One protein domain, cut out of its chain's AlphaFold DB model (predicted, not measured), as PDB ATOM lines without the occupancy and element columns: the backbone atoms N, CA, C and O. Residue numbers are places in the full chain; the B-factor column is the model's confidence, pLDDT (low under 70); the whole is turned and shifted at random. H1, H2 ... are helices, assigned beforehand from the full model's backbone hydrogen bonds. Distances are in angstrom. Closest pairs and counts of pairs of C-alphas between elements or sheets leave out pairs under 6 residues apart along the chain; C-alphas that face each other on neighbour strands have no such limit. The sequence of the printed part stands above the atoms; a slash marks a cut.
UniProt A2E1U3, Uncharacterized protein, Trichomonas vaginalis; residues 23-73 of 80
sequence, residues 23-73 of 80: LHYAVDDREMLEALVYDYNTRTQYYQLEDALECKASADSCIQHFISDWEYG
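AT A GLANCE: This is residues 23 to 73 of the 80 residues of an uncharacterized protein of Trichomonas vaginalis (UniProt A2E1U3). Two helices, H2 and H3, lie side by side as a hairpin, with H1 to one side; the long loop between H1 and H2 reaches out to Asn 41 at one end of the domain. The printed part has 51 residues, with three named helices in the order H1, H2, H3 and no named strand: all helix. It is compact, with a radius of gyration of the C-alphas of 10.1 A, and spans 29 by 22 by 15 A.

HOW THE PARTS SIT: Start at H1, residues 30 to 37. It only just touches H3, residues 61 to 71, with 3 pairs of C-alphas within 8 A; the closest are those of Arg 30 and Ile 63, 6.0 A apart. They run the same way at a steep tilt of 38 degrees. Next, residues 38 to 39 pair with 44 to 45, antiparallel. H2, residues 49 to 56, is only just apart from H1, at 8.3 A. H2 and H3 touch as a helical hairpin, opposite ways at a shallow tilt of 20 degrees; their closest C-alphas, Lys 56 and Gln 64, are 5.5 A apart. Every O i to N i+4 pair is within hydrogen-bond range in H1 and H3, and 3 of 4 in H2.

IN THESE COORDINATES: Find C-alpha 30 at (-18.170, -42.860, 22.694), where H1 begins its 10.3 A. H2 covers 10.1 A; H3 runs 14.9 A to C-alpha 71 at (-21.013, -29.501, 30.131).

THE WHOLE: The two C-alphas farthest apart, Asn 41 and Ala 57, are 29.1 A apart. The printed part has no cut; the link H1 to H2 is long, H2 to H3 tight. No printed residue is under 70 in pLDDT.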
ATOM      1  N   LEU A  23     -28.202 -39.574  18.012       88.62
ATOM      2  CA  LEU A  23     -27.406 -39.630  19.251       88.62
ATOM      3  C   LEU A  23     -27.907 -40.663  20.269       88.62
ATOM      4  O   LEU A  23     -27.093 -41.272  20.950       88.62
ATOM      5  N   HIS A  24     -29.221 -40.905  20.363       89.31
ATOM      6  CA  HIS A  24     -29.791 -41.874  21.309       89.31
ATOM      7  C   HIS A  24     -29.371 -43.322  21.024       89.31
ATOM      8  O   HIS A  24     -29.609 -44.195  21.856       89.31
ATOM      9  N   TYR A  25     -28.830 -43.594  19.838       87.81
ATOM     10  CA  TYR A  25     -28.349 -44.914  19.448       87.81
ATOM     11  C   TYR A  25     -26.839 -45.077  19.622       87.81
ATOM     12  O   TYR A  25     -26.364 -46.193  19.491       87.81
ATOM     13  N   ALA A  26     -26.115 -43.996  19.922       90.12
ATOM     14  CA  ALA A  26     -24.679 -44.010  20.206       90.12
ATOM     15  C   ALA A  26     -24.394 -43.866  21.713       90.12
ATOM     16  O   ALA A  26     -23.303 -43.504  22.133       90.12
ATOM     17  N   VAL A  27     -25.401 -44.097  22.557       89.56
ATOM     18  CA  VAL A  27     -25.322 -43.869  24.010       89.56
ATOM     19  C   VAL A  27     -24.497 -44.922  24.764       89.56
ATOM     20  O   VAL A  27     -24.318 -44.815  25.978       89.56
ATOM     21  N   ASP A  28     -23.998 -45.923  24.050       90.31
ATOM     22  CA  ASP A  28     -23.088 -46.978  24.490       90.31
ATOM     23  C   ASP A  28     -21.736 -46.953  23.746       90.31
ATOM     24  O   ASP A  28     -20.842 -47.725  24.092       90.31
ATOM     25  N   ASP A  29     -21.550 -46.045  22.781       90.50
ATOM     26  CA  ASP A  29     -20.340 -45.936  21.962       90.50
ATOM     27  C   ASP A  29     -19.853 -44.481  21.898       90.50
ATOM     28  O   ASP A  29     -20.441 -43.619  21.242       90.50
ATOM     29  N   ARG A  30     -18.744 -44.208  22.597       88.81
ATOM     30  CA  ARG A  30     -18.170 -42.860  22.694       88.81
ATOM     31  C   ARG A  30     -17.656 -42.361  21.355       88.81
ATOM     32  O   ARG A  30     -17.899 -41.204  21.030       88.81
ATOM     33  N   GLU A  31     -16.942 -43.195  20.607       88.81
ATOM     34  CA  GLU A  31     -16.344 -42.781  19.336       88.81
ATOM     35  C   GLU A  31     -17.442 -42.468  18.322       88.81
ATOM     36  O   GLU A  31     -17.384 -41.454  17.627       88.81
ATOM     37  N   MET A  32     -18.490 -43.294  18.290       90.12
ATOM     38  CA  MET A  32     -19.655 -43.041  17.452       90.12
ATOM     39  C   MET A  32     -20.398 -41.772  17.880       90.12
ATOM     40  O   MET A  32     -20.812 -40.991  17.021       90.12
ATOM     41  N   LEU A  33     -20.570 -41.542  19.185       90.12
ATOM     42  CA  LEU A  33     -21.235 -40.344  19.695       90.12
ATOM     43  C   LEU A  33     -20.442 -39.078  19.360       90.12
ATOM     44  O   LEU A  33     -21.027 -38.105  18.890       90.12
ATOM     45  N   GLU A  34     -19.125 -39.105  19.537       90.31
ATOM     46  CA  GLU A  34     -18.235 -37.999  19.191       90.31
ATOM     47  C   GLU A  34     -18.246 -37.719  17.681       90.31
ATOM     48  O   GLU A  34     -18.457 -36.577  17.277       90.31
ATOM     49  N   ALA A  35     -18.143 -38.757  16.845       89.50
ATOM     50  CA  ALA A  35     -18.205 -38.627  15.388       89.50
ATOM     51  C   ALA A  35     -19.565 -38.117  14.886       89.50
ATOM     52  O   ALA A  35     -19.644 -37.444  13.856       89.50
ATOM     53  N   LEU A  36     -20.656 -38.432  15.598       89.50
ATOM     54  CA  LEU A  36     -21.967 -37.851  15.323       89.50
ATOM     55  C   LEU A  36     -22.009 -36.379  15.722       89.50
ATOM     56  O   LEU A  36     -22.561 -35.581  14.972       89.50
ATOM     57  N   VAL A  37     -21.458 -36.017  16.884       90.75
ATOM     58  CA  VAL A  37     -21.430 -34.640  17.397       90.75
ATOM     59  C   VAL A  37     -20.612 -33.723  16.487       90.75
ATOM     60  O   VAL A  37     -21.091 -32.640  16.133       90.75
ATOM     61  N   TYR A  38     -19.418 -34.158  16.086       90.00
ATOM     62  CA  TYR A  38     -18.469 -33.374  15.309       90.00
ATOM     63  C   TYR A  38     -17.773 -34.226  14.252       90.00
ATOM     64  O   TYR A  38     -17.110 -35.215  14.555       90.00
ATOM     65  N   ASP A  39     -17.871 -33.801  12.995       88.75
ATOM     66  CA  ASP A  39     -17.100 -34.408  11.917       88.75
ATOM     67  C   ASP A  39     -15.795 -33.644  11.703       88.75
ATOM     68  O   ASP A  39     -15.772 -32.547  11.139       88.75
ATOM     69  N   TYR A  40     -14.693 -34.271  12.109       86.06
ATOM     70  CA  TYR A  40     -13.339 -33.745  11.950       86.06
ATOM     71  C   TYR A  40     -12.927 -33.563  10.480       86.06
ATOM     72  O   TYR A  40     -12.121 -32.681  10.178       86.06
ATOM     73  N   ASN A  41     -13.499 -34.326   9.539       87.25
ATOM     74  CA  ASN A  41     -13.163 -34.198   8.117       87.25
ATOM     75  C   ASN A  41     -13.734 -32.911   7.522       87.25
ATOM     76  O   ASN A  41     -13.076 -32.231   6.732       87.25
ATOM     77  N   THR A  42     -14.973 -32.580   7.889       87.69
ATOM     78  CA  THR A  42     -15.679 -31.399   7.381       87.69
ATOM     79  C   THR A  42     -15.633 -30.217   8.344       87.69
ATOM     80  O   THR A  42     -16.123 -29.141   7.995       87.69
ATOM     81  N   ARG A  43     -15.043 -30.391   9.537       85.50
ATOM     82  CA  ARG A  43     -15.038 -29.422  10.647       85.50
ATOM     83  C   ARG A  43     -16.434 -28.896  10.977       85.50
ATOM     84  O   ARG A  43     -16.620 -27.712  11.261       85.50
ATOM     85  N   THR A  44     -17.429 -29.768  10.862       86.44
ATOM     86  CA  THR A  44     -18.836 -29.407  11.033       86.44
ATOM     87  C   THR A  44     -19.362 -30.042  12.305       86.44
ATOM     88  O   THR A  44     -19.331 -31.259  12.465       86.44
ATOM     89  N   GLN A  45     -19.886 -29.205  13.196       88.25
ATOM     90  CA  GLN A  45     -20.629 -29.657  14.359       88.25
ATOM     91  C   GLN A  45     -22.091 -29.898  13.966       88.25
ATOM     92  O   GLN A  45     -22.769 -28.997  13.468       88.25
ATOM     93  N   TYR A  46     -22.580 -31.111  14.204       88.00
ATOM     94  CA  TYR A  46     -23.942 -31.522  13.864       88.00
ATOM     95  C   TYR A  46     -24.890 -31.448  15.063       88.00
ATOM     96  O   TYR A  46     -26.044 -31.044  14.908       88.00
ATOM     97  N   TYR A  47     -24.406 -31.780  16.259       89.00
ATOM     98  CA  TYR A  47     -25.207 -31.753  17.482       89.00
ATOM     99  C   TYR A  47     -24.600 -30.840  18.530       89.00
ATOM    100  O   TYR A  47     -23.387 -30.647  18.595       89.00
ATOM    101  N   GLN A  48     -25.474 -30.259  19.338       90.31
ATOM    102  CA  GLN A  48     -25.111 -29.339  20.405       90.31
ATOM    103  C   GLN A  48     -25.191 -30.045  21.759       90.31
ATOM    104  O   GLN A  48     -25.756 -31.139  21.868       90.31
ATOM    105  N   LEU A  49     -24.651 -29.403  22.794       90.50
ATOM    106  CA  LEU A  49     -24.673 -29.934  24.154       90.50
ATOM    107  C   LEU A  49     -26.104 -30.269  24.600       90.50
ATOM    108  O   LEU A  49     -26.316 -31.286  25.255       90.50
ATOM    109  N   GLU A  50     -27.109 -29.482  24.197       90.62
ATOM    110  CA  GLU A  50     -28.502 -29.745  24.570       90.62
ATOM    111  C   GLU A  50     -29.026 -31.072  23.998       90.62
ATOM    112  O   GLU A  50     -29.761 -31.787  24.681       90.62
ATOM    113  N   ASP A  51     -28.621 -31.432  22.772       89.75
ATOM    114  CA  ASP A  51     -28.987 -32.710  22.149       89.75
ATOM    115  C   ASP A  51     -28.330 -33.887  22.892       89.75
ATOM    116  O   ASP A  51     -28.945 -34.939  23.092       89.75
ATOM    117  N   ALA A  52     -27.076 -33.708  23.320       89.62
ATOM    118  CA  ALA A  52     -26.340 -34.712  24.078       89.62
ATOM    119  C   ALA A  52     -26.929 -34.899  25.486       89.62
ATOM    120  O   ALA A  52     -27.142 -36.032  25.922       89.62
ATOM    121  N   LEU A  53     -27.295 -33.806  26.164       91.31
ATOM    122  CA  LEU A  53     -27.963 -33.834  27.468       91.31
ATOM    123  C   LEU A  53     -29.313 -34.566  27.422       91.31
ATOM    124  O   LEU A  53     -29.631 -35.282  28.372       91.31
ATOM    125  N   GLU A  54     -30.076 -34.461  26.323       89.88
ATOM    126  CA  GLU A  54     -31.313 -35.242  26.135       89.88
ATOM    127  C   GLU A  54     -31.031 -36.757  26.177       89.88
ATOM    128  O   GLU A  54     -31.807 -37.523  26.750       89.88
ATOM    129  N   CYS A  55     -29.884 -37.186  25.642       87.19
ATOM    130  CA  CYS A  55     -29.491 -38.594  25.565       87.19
ATOM    131  C   CYS A  55     -28.774 -39.097  26.833       87.19
ATOM    132  O   CYS A  55     -28.802 -40.300  27.111       87.19
ATOM    133  N   LYS A  56     -28.173 -38.191  27.625       88.19
ATOM    134  CA  LYS A  56     -27.369 -38.479  28.833       88.19
ATOM    135  C   LYS A  56     -28.078 -39.412  29.812       88.19
ATOM    136  O   LYS A  56     -27.468 -40.341  30.329       88.19
ATOM    137  N   ALA A  57     -29.377 -39.203  30.035       86.12
ATOM    138  CA  ALA A  57     -30.167 -39.998  30.977       86.12
ATOM    139  C   ALA A  57     -30.297 -41.482  30.578       86.12
ATOM    140  O   ALA A  57     -30.539 -42.329  31.434       86.12
ATOM    141  N   SER A  58     -30.155 -41.792  29.287       86.31
ATOM    142  CA  SER A  58     -30.226 -43.154  28.744       86.31
ATOM    143  C   SER A  58     -28.863 -43.768  28.427       86.31
ATOM    144  O   SER A  58     -28.817 -44.889  27.926       86.31
ATOM    145  N   ALA A  59     -27.778 -43.040  28.691       88.75
ATOM    146  CA  ALA A  59     -26.436 -43.420  28.285       88.75
ATOM    147  C   ALA A  59     -25.650 -44.151  29.366       88.75
ATOM    148  O   ALA A  59     -25.952 -44.028  30.555       88.75
ATOM    149  N   ASP A  60     -24.631 -44.902  28.947       91.62
ATOM    150  CA  ASP A  60     -23.707 -45.550  29.875       91.62
ATOM    151  C   ASP A  60     -22.877 -44.504  30.641       91.62
ATOM    152  O   ASP A  60     -22.708 -43.362  30.206       91.62
ATOM    153  N   SER A  61     -22.325 -44.909  31.782       90.56
ATOM    154  CA  SER A  61     -21.394 -44.139  32.605       90.56
ATOM    155  C   SER A  61     -20.302 -43.429  31.796       90.56
ATOM    156  O   SER A  61     -20.062 -42.246  32.025       90.56
ATOM    157  N   CYS A  62     -19.693 -44.088  30.804       89.25
ATOM    158  CA  CYS A  62     -18.657 -43.477  29.964       89.25
ATOM    159  C   CYS A  62     -19.175 -42.268  29.173       89.25
ATOM    160  O   CYS A  62     -18.529 -41.222  29.145       89.25
ATOM    161  N   ILE A  63     -20.353 -42.392  28.564       90.81
ATOM    162  CA  ILE A  63     -20.980 -41.303  27.811       90.81
ATOM    163  C   ILE A  63     -21.478 -40.209  28.749       90.81
ATOM    164  O   ILE A  63     -21.349 -39.029  28.439       90.81
ATOM    165  N   GLN A  64     -22.015 -40.569  29.916       92.69
ATOM    166  CA  GLN A  64     -22.417 -39.581  30.915       92.69
ATOM    167  C   GLN A  64     -21.234 -38.720  31.363       92.69
ATOM    168  O   GLN A  64     -21.392 -37.504  31.462       92.69
ATOM    169  N   HIS A  65     -20.070 -39.340  31.592       91.19
ATOM    170  CA  HIS A  65     -18.825 -38.639  31.893       91.19
ATOM    171  C   HIS A  65     -18.404 -37.729  30.742       91.19
ATOM    172  O   HIS A  65     -18.204 -36.545  30.974       91.19
ATOM    173  N   PHE A  66     -18.388 -38.236  29.508       90.75
ATOM    174  CA  PHE A  66     -18.062 -37.439  28.323       90.75
ATOM    175  C   PHE A  66     -18.971 -36.208  28.159       90.75
ATOM    176  O   PHE A  66     -18.494 -35.093  27.969       90.75
ATOM    177  N   ILE A  67     -20.290 -36.380  28.293       91.50
ATOM    178  CA  ILE A  67     -21.247 -35.264  28.214       91.50
ATOM    179  C   ILE A  67     -21.045 -34.296  29.383       91.50
ATOM    180  O   ILE A  67     -21.234 -33.095  29.221       91.50
ATOM    181  N   SER A  68     -20.664 -34.790  30.563       92.56
ATOM    182  CA  SER A  68     -20.317 -33.930  31.693       92.56
ATOM    183  C   SER A  68     -19.031 -33.143  31.454       92.56
ATOM    184  O   SER A  68     -19.003 -31.960  31.770       92.56
ATOM    185  N   ASP A  69     -18.001 -33.739  30.860       92.06
ATOM    186  CA  ASP A  69     -16.780 -33.017  30.491       92.06
ATOM    187  C   ASP A  69     -17.104 -31.898  29.492       92.06
ATOM    188  O   ASP A  69     -16.622 -30.776  29.651       92.06
ATOM    189  N   TRP A  70     -18.011 -32.162  28.545       92.00
ATOM    190  CA  TRP A  70     -18.546 -31.140  27.646       92.00
ATOM    191  C   TRP A  70     -19.329 -30.042  28.387       92.00
ATOM    192  O   TRP A  70     -19.113 -28.852  28.172       92.00
ATOM    193  N   GLU A  71     -20.209 -30.421  29.314       93.50
ATOM    194  CA  GLU A  71     -21.013 -29.501  30.131       93.50
ATOM    195  C   GLU A  71     -20.156 -28.572  31.008       93.50
ATOM    196  O   GLU A  71     -20.496 -27.403  31.193       93.50
ATOM    197  N   TYR A  72     -19.033 -29.072  31.528       91.62
ATOM    198  CA  TYR A  72     -18.101 -28.315  32.366       91.62
ATOM    199  C   TYR A  72     -16.994 -27.599  31.574       91.62
ATOM    200  O   TYR A  72     -16.140 -26.960  32.191       91.62
ATOM    201  N   GLY A  73     -16.989 -27.690  30.239       88.56
ATOM    202  CA  GLY A  73     -15.958 -27.089  29.383       88.56
ATOM    203  C   GLY A  73     -14.575 -27.727  29.545       88.56
ATOM    204  O   GLY A  73     -13.562 -27.086  29.292       88.56
TER     205      GLY A  73